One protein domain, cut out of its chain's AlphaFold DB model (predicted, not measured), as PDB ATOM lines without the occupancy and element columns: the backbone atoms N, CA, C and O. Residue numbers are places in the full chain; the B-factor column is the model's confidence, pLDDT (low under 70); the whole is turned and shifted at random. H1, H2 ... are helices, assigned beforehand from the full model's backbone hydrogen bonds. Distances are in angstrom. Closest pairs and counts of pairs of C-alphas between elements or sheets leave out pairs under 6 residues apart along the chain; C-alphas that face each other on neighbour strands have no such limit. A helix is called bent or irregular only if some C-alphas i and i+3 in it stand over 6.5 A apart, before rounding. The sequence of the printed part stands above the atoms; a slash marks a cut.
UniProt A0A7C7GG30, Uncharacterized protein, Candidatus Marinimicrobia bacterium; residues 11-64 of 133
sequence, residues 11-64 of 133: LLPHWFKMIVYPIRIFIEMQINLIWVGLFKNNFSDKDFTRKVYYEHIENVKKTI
ATOM      1  N   LEU A  11     213.749 245.340 174.645       62.53
ATOM      2  CA  LEU A  11     214.861 245.995 175.339       62.53
ATOM      3  C   LEU A  11     215.656 246.864 174.372       62.53
ATOM      4  O   LEU A  11     216.252 247.860 174.757       62.53
ATOM      5  N   LEU A  12     215.638 246.466 173.101       70.81
ATOM      6  CA  LEU A  12     216.351 247.112 172.026       70.81
ATOM      7  C   LEU A  12     215.418 248.039 171.234       70.81
ATOM      8  O   LEU A  12     214.344 247.600 170.789       70.81
ATOM      9  N   PRO A  13     215.841 249.292 170.987       77.94
ATOM     10  CA  PRO A  13     215.143 250.212 170.100       77.94
ATOM     11  C   PRO A  13     214.898 249.619 168.708       77.94
ATOM     12  O   PRO A  13     215.671 248.794 168.216       77.94
ATOM     13  N   HIS A  14     213.833 250.064 168.034       78.56
ATOM     14  CA  HIS A  14     213.498 249.576 166.691       78.56
ATOM     15  C   HIS A  14     214.643 249.788 165.687       78.56
ATOM     16  O   HIS A  14     214.988 248.860 164.960       78.56
ATOM     17  N   TRP A  15     215.297 250.956 165.720       78.94
ATOM     18  CA  TRP A  15     216.449 251.266 164.866       78.94
ATOM     19  C   TRP A  15     217.610 250.279 165.059       78.94
ATOM     20  O   TRP A  15     218.215 249.841 164.088       78.94
ATOM     21  N   PHE A  16     217.870 249.851 166.298       78.31
ATOM     22  CA  PHE A  16     218.957 248.924 166.610       78.31
ATOM     23  C   PHE A  16     218.683 247.525 166.044       78.31
ATOM     24  O   PHE A  16     219.563 246.895 165.460       78.31
ATOM     25  N   LYS A  17     217.428 247.064 166.133       72.62
ATOM     26  CA  LYS A  17     216.991 245.790 165.536       72.62
ATOM     27  C   LYS A  17     217.113 245.771 164.010       72.62
ATOM     28  O   LYS A  17     217.320 244.705 163.446       72.62
ATOM     29  N   MET A  18     216.988 246.922 163.346       72.94
ATOM     30  CA  MET A  18     217.172 247.014 161.893       72.94
ATOM     31  C   MET A  18     218.646 246.952 161.474       72.94
ATOM     32  O   MET A  18     218.937 246.451 160.394       72.94
ATOM     33  N   ILE A  19     219.566 247.417 162.325       76.06
ATOM     34  CA  ILE A  19     221.011 247.399 162.052       76.06
ATOM     35  C   ILE A  19     221.591 245.990 162.234       76.06
ATOM     36  O   ILE A  19     222.424 245.554 161.442       76.06
ATOM     37  N   VAL A  20     221.140 245.246 163.249       75.88
ATOM     38  CA  VAL A  20     221.673 243.908 163.551       75.88
ATOM     39  C   VAL A  20     220.823 242.818 162.888       75.88
ATOM     40  O   VAL A  20     219.971 242.188 163.514       75.88
ATOM     41  N   TYR A  21     221.070 242.588 161.597       75.81
ATOM     42  CA  TYR A  21     220.273 241.698 160.742       75.81
ATOM     43  C   TYR A  21     220.012 240.279 161.309       75.81
ATOM     44  O   TYR A  21     218.848 239.867 161.304       75.81
ATOM     45  N   PRO A  22     220.998 239.538 161.868       81.56
ATOM     46  CA  PRO A  22     220.740 238.203 162.426       81.56
ATOM     47  C   PRO A  22     219.768 238.203 163.616       81.56
ATOM     48  O   PRO A  22     218.968 237.281 163.765       81.56
ATOM     49  N   ILE A  23     219.784 239.260 164.439       79.06
ATOM     50  CA  ILE A  23     218.882 239.389 165.593       79.06
ATOM     51  C   ILE A  23     217.434 239.552 165.124       79.06
ATOM     52  O   ILE A  23     216.523 238.981 165.722       79.06
ATOM     53  N   ARG A  24     217.207 240.297 164.036       81.12
ATOM     54  CA  ARG A  24     215.862 240.500 163.488       81.12
ATOM     55  C   ARG A  24     215.214 239.182 163.066       81.12
ATOM     56  O   ARG A  24     214.084 238.923 163.467       81.12
ATOM     57  N   ILE A  25     215.938 238.346 162.318       85.75
ATOM     58  CA  ILE A  25     215.432 237.044 161.850       85.75
ATOM     59  C   ILE A  25     215.080 236.148 163.036       85.75
ATOM     60  O   ILE A  25     214.021 235.525 163.057       85.75
ATOM     61  N   PHE A  26     215.946 236.109 164.049       84.50
ATOM     62  CA  PHE A  26     215.705 235.318 165.249       84.50
ATOM     63  C   PHE A  26     214.434 235.763 165.991       84.50
ATOM     64  O   PHE A  26     213.614 234.925 166.366       84.50
ATOM     65  N   ILE A  27     214.231 237.078 166.145       83.88
ATOM     66  CA  ILE A  27     213.019 237.639 166.757       83.88
ATOM     67  C   ILE A  27     211.773 237.260 165.947       83.88
ATOM     68  O   ILE A  27     210.778 236.827 166.525       83.88
ATOM     69  N   GLU A  28     211.813 237.397 164.620       86.44
ATOM     70  CA  GLU A  28     210.688 237.039 163.745       86.44
ATOM     71  C   GLU A  28     210.347 235.547 163.833       86.44
ATOM     72  O   GLU A  28     209.178 235.189 163.983       86.44
ATOM     73  N   MET A  29     211.359 234.675 163.819       90.88
ATOM     74  CA  MET A  29     211.181 233.234 163.994       90.88
ATOM     75  C   MET A  29     210.512 232.913 165.338       90.88
ATOM     76  O   MET A  29     209.528 232.175 165.368       90.88
ATOM     77  N   GLN A  30     210.995 233.491 166.445       87.25
ATOM     78  CA  GLN A  30     210.387 233.291 167.762       87.25
ATOM     79  C   GLN A  30     208.936 233.775 167.802       87.25
ATOM     80  O   GLN A  30     208.075 233.079 168.340       87.25
ATOM     81  N   ILE A  31     208.643 234.937 167.208       87.38
ATOM     82  CA  ILE A  31     207.280 235.468 167.149       87.38
ATOM     83  C   ILE A  31     206.357 234.514 166.394       87.38
ATOM     84  O   ILE A  31     205.275 234.189 166.885       87.38
ATOM     85  N   ASN A  32     206.792 234.039 165.231       91.75
ATOM     86  CA  ASN A  32     205.972 233.185 164.380       91.75
ATOM     87  C   ASN A  32     205.753 231.793 164.980       91.75
ATOM     88  O   ASN A  32     204.650 231.265 164.883       91.75
ATOM     89  N   LEU A  33     206.759 231.205 165.632       92.69
ATOM     90  CA  LEU A  33     206.629 229.882 166.246       92.69
ATOM     91  C   LEU A  33     205.848 229.928 167.563       92.69
ATOM     92  O   LEU A  33     204.949 229.116 167.778       92.69
ATOM     93  N   ILE A  34     206.172 230.879 168.441       90.44
ATOM     94  CA  ILE A  34     205.642 230.912 169.806       90.44
ATOM     95  C   ILE A  34     204.330 231.696 169.843       90.44
ATOM     96  O   ILE A  34     203.283 231.133 170.157       90.44
ATOM     97  N   TRP A  35     204.357 232.987 169.505       89.31
ATOM     98  CA  TRP A  35     203.191 233.858 169.685       89.31
ATOM     99  C   TRP A  35     202.100 233.574 168.658       89.31
ATOM    100  O   TRP A  35     200.958 233.326 169.039       89.31
ATOM    101  N   VAL A  36     202.451 233.549 167.371       91.44
ATOM    102  CA  VAL A  36     201.496 233.277 166.287       91.44
ATOM    103  C   VAL A  36     201.197 231.778 166.198       91.44
ATOM    104  O   VAL A  36     200.040 231.380 166.085       91.44
ATOM    105  N   GLY A  37     202.228 230.937 166.253       93.75
ATOM    106  CA  GLY A  37     202.134 229.497 166.033       93.75
ATOM    107  C   GLY A  37     201.441 228.768 167.176       93.75
ATOM    108  O   GLY A  37     200.311 228.305 167.008       93.75
ATOM    109  N   LEU A  38     202.112 228.654 168.321       94.19
ATOM    110  CA  LEU A  38     201.612 227.931 169.491       94.19
ATOM    111  C   LEU A  38     200.424 228.651 170.139       94.19
ATOM    112  O   LEU A  38     199.382 228.042 170.366       94.19
ATOM    113  N   PHE A  39     200.560 229.955 170.389       93.69
ATOM    114  CA  PHE A  39     199.561 230.718 171.137       93.69
ATOM    115  C   PHE A  39     198.512 231.427 170.278       93.69
ATOM    116  O   PHE A  39     197.637 232.082 170.836       93.69
ATOM    117  N   LYS A  40     198.558 231.316 168.944       94.75
ATOM    118  CA  LYS A  40     197.544 231.896 168.037       94.75
ATOM    119  C   LYS A  40     197.271 233.386 168.284       94.75
ATOM    120  O   LYS A  40     196.148 233.849 168.126       94.75
ATOM    121  N   ASN A  41     198.294 234.131 168.702       91.75
ATOM    122  CA  ASN A  41     198.225 235.522 169.165       91.75
ATOM    123  C   ASN A  41     197.255 235.782 170.335       91.75
ATOM    124  O   ASN A  41     196.983 236.937 170.647       91.75
ATOM    125  N   ASN A  42     196.784 234.742 171.027       91.75
ATOM    126  CA  ASN A  42     195.860 234.827 172.156       91.75
ATOM    127  C   ASN A  42     196.554 234.563 173.508       91.75
ATOM    128  O   ASN A  42     195.946 234.078 174.455       91.75
ATOM    129  N   PHE A  43     197.850 234.872 173.620       87.31
ATOM    130  CA  PHE A  43     198.624 234.638 174.850       87.31
ATOM    131  C   PHE A  43     198.142 235.474 176.053       87.31
ATOM    132  O   PHE A  43     198.386 235.122 177.203       87.31
ATOM    133  N   SER A  44     197.456 236.596 175.813       86.38
ATOM    134  CA  SER A  44     196.869 237.414 176.885       86.38
ATOM    135  C   SER A  44     195.667 236.755 177.562       86.38
ATOM    136  O   SER A  44     195.312 237.138 178.675       86.38
ATOM    137  N   ASP A  45     195.036 235.779 176.908       91.06
ATOM    138  CA  ASP A  45     193.976 234.977 177.499       91.06
ATOM    139  C   ASP A  45     194.599 233.896 178.392       91.06
ATOM    140  O   ASP A  45     195.274 232.960 177.945       91.06
ATOM    141  N   LYS A  46     194.383 234.056 179.698       89.75
ATOM    142  CA  LYS A  46     194.943 233.186 180.732       89.75
ATOM    143  C   LYS A  46     194.409 231.759 180.640       89.75
ATOM    144  O   LYS A  46     195.173 230.820 180.872       89.75
ATOM    145  N   ASP A  47     193.127 231.584 180.333       94.00
ATOM    146  CA  ASP A  47     192.505 230.262 180.300       94.00
ATOM    147  C   ASP A  47     192.904 229.516 179.031       94.00
ATOM    148  O   ASP A  47     193.277 228.342 179.104       94.00
ATOM    149  N   PHE A  48     192.969 230.219 177.898       94.38
ATOM    150  CA  PHE A  48     193.553 229.684 176.671       94.38
ATOM    151  C   PHE A  48     195.019 229.265 176.870       94.38
ATOM    152  O   PHE A  48     195.395 228.139 176.548       94.38
ATOM    153  N   THR A  49     195.847 230.127 177.463       93.19
ATOM    154  CA  THR A  49     197.274 229.839 177.700       93.19
ATOM    155  C   THR A  49     197.468 228.643 178.632       93.19
ATOM    156  O   THR A  49     198.297 227.769 178.372       93.19
ATOM    157  N   ARG A  50     196.667 228.559 179.701       94.56
ATOM    158  CA  ARG A  50     196.665 227.414 180.619       94.56
ATOM    159  C   ARG A  50     196.259 226.123 179.908       94.56
ATOM    160  O   ARG A  50     196.860 225.083 180.165       94.56
ATOM    161  N   LYS A  51     195.258 226.186 179.027       96.94
ATOM    162  CA  LYS A  51     194.820 225.043 178.224       96.94
ATOM    163  C   LYS A  51     195.959 224.526 177.343       96.94
ATOM    164  O   LYS A  51     196.289 223.352 177.452       96.94
ATOM    165  N   VAL A  52     196.614 225.402 176.574       96.62
ATOM    166  CA  VAL A  52     197.771 225.040 175.730       96.62
ATOM    167  C   VAL A  52     198.876 224.361 176.550       96.62
ATOM    168  O   VAL A  52     199.430 223.346 176.129       96.62
ATOM    169  N   TYR A  53     199.175 224.885 177.744       95.50
ATOM    170  CA  TYR A  53     200.174 224.312 178.648       95.50
ATOM    171  C   TYR A  53     199.827 222.883 179.096       95.50
ATOM    172  O   TYR A  53     200.659 221.980 178.987       95.50
ATOM    173  N   TYR A  54     198.603 222.653 179.581       97.31
ATOM    174  CA  TYR A  54     198.203 221.323 180.047       97.31
ATOM    175  C   TYR A  54     198.021 220.325 178.904       97.31
ATOM    176  O   TYR A  54     198.416 219.173 179.053       97.31
ATOM    177  N   GLU A  55     197.499 220.754 177.753       97.88
ATOM    178  CA  GLU A  55     197.392 219.898 176.566       97.88
ATOM    179  C   GLU A  55     198.764 219.387 176.115       97.88
ATOM    180  O   GLU A  55     198.892 218.216 175.766       97.88
ATOM    181  N   HIS A  56     199.805 220.222 176.181       97.00
ATOM    182  CA  HIS A  56     201.168 219.788 175.885       97.00
ATOM    183  C   HIS A  56     201.656 218.707 176.860       97.00
ATOM    184  O   HIS A  56     202.162 217.677 176.417       97.00
ATOM    185  N   ILE A  57     201.470 218.910 178.170       97.06
ATOM    186  CA  ILE A  57     201.863 217.933 179.200       97.06
ATOM    187  C   ILE A  57     201.161 216.592 178.980       97.06
ATOM    188  O   ILE A  57     201.810 215.546 178.981       97.06
ATOM    189  N   GLU A  58     199.846 216.612 178.771       98.12
ATOM    190  CA  GLU A  58     199.069 215.390 178.558       98.12
ATOM    191  C   GLU A  58     199.436 214.709 177.237       98.12
ATOM    192  O   GLU A  58     199.536 213.483 177.180       98.12
ATOM    193  N   ASN A  59     199.733 215.482 176.188       98.12
ATOM    194  CA  ASN A  59     200.238 214.926 174.941       98.12
ATOM    195  C   ASN A  59     201.593 214.226 175.136       98.12
ATOM    196  O   ASN A  59     201.772 213.121 174.629       98.12
ATOM    197  N   VAL A  60     202.528 214.812 175.895       98.00
ATOM    198  CA  VAL A  60     203.823 214.174 176.200       98.00
ATOM    199  C   VAL A  60     203.613 212.865 176.962       98.00
ATOM    200  O   VAL A  60     204.111 211.831 176.520       98.00
ATOM    201  N   LYS A  61     202.806 212.878 178.031       97.69
ATOM    202  CA  LYS A  61     202.477 211.676 178.820       97.69
ATOM    203  C   LYS A  61     201.836 210.564 177.995       97.69
ATOM    204  O   LYS A  61     202.112 209.396 178.219       97.69
ATOM    205  N   LYS A  62     200.967 210.920 177.048       97.94
ATOM    206  CA  LYS A  62     200.301 209.954 176.167       97.94
ATOM    207  C   LYS A  62     201.245 209.373 175.111       97.94
ATOM    208  O   LYS A  62     201.046 208.242 174.675       97.94
ATOM    209  N   THR A  63     202.207 210.167 174.647       98.38
ATOM    210  CA  THR A  63     203.062 209.814 173.503       98.38
ATOM    211  C   THR A  63     204.287 209.013 173.931       98.38
ATOM    212  O   THR A  63     204.706 208.111 173.207       98.38
ATOM    213  N   ILE A  64     204.883 209.348 175.078       98.12
ATOM    214  CA  ILE A  64     206.136 208.741 175.533       98.12
ATOM    215  C   ILE A  64     205.827 207.579 176.487       98.12
ATOM    216  O   ILE A  64     205.083 207.779 177.447       98.12
TER     217      ILE A  64
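What this domain is: This is residues 11 to 64 of the 133 residues of an uncharacterized protein of Candidatus Marinimicrobia bacterium (UniProt A0A7C7GG30). Two long helices, H2 and H3, make an open, loosely formed L, about perpendicular to each other, with residues 39 to 45 looping between them at the corner. A short helix, H1, turns off at the far end of H2 like a hook, and residues 54 to 64, nearly all of them in H3, stick out free at the other end of the elongated model. The printed part has 54 residues with three named helices in the order H1, H2, H3 and no named strand, and its class is all helix. The whole is only just extended, close to loose, with a radius of gyration of the C-alphas of 15.3 A, and it spans 45 by 26 by 16 A.

Where its parts are: The printed part begins at Leu 11, and H1 covers residues 14 to 19, starting with C-alpha 14 at (213.498, 249.576, 166.691). H2 covers residues 21 to 38, 24.8 A from first to last C-alpha, and its C-alpha 38 is at (201.612, 227.931, 169.491). H2 is neither bent nor irregular, but only just: C-alphas 33 and 36 are 6.2 A apart. H3 covers residues 46 to 63, 25.8 A from first to last C-alpha, and ends with C-alpha 63 at (203.062, 209.814, 173.503).

How they stand to each other: H1 and H2 only just touch, with 3 pairs of C-alphas within 8 A, and only at the corner by their link. Their closest C-alphas are those of Lys 17 and Arg 24, 5.8 A apart, and H2 touches H1 with residues 23 to 24 alone. The two helices run opposite ways at a steep tilt of 54 degrees. H2 and H3 are close but not clearly touching, with 1 pair of C-alphas within 8 A, those of Leu 38 and Val 52, 7.9 A apart. Their lines are about perpendicular, at 85 degrees, and their centres are 21.7 A apart. H1 and H3 are apart, and H3 touches no helix. Each O i to N i+4 pair of H1 and H3 is within hydrogen-bond range, while in H2 it is 12 of 14.

The domain as a whole: The two C-alphas farthest apart are those of Trp 15 and Lys 62, at 45.8 A, and the C-alphas of Leu 11 and Ile 64 are 38.3 A apart. Residues 18 to 23, of which 21 to 23 belong to H2, stand free, as do residues 54 to 64, of which 54 to 63 belong to H3. Without these stretches the body of 37 residues spans 36 by 16 by 12 A. The printed part has no cut. The link from H1 to H2 is tight, with 1 residue, and the link from H2 to H3 is short, with 7 residues. The mean pLDDT of the printed part is 88.5, and residue 11 is the one printed residue under 70.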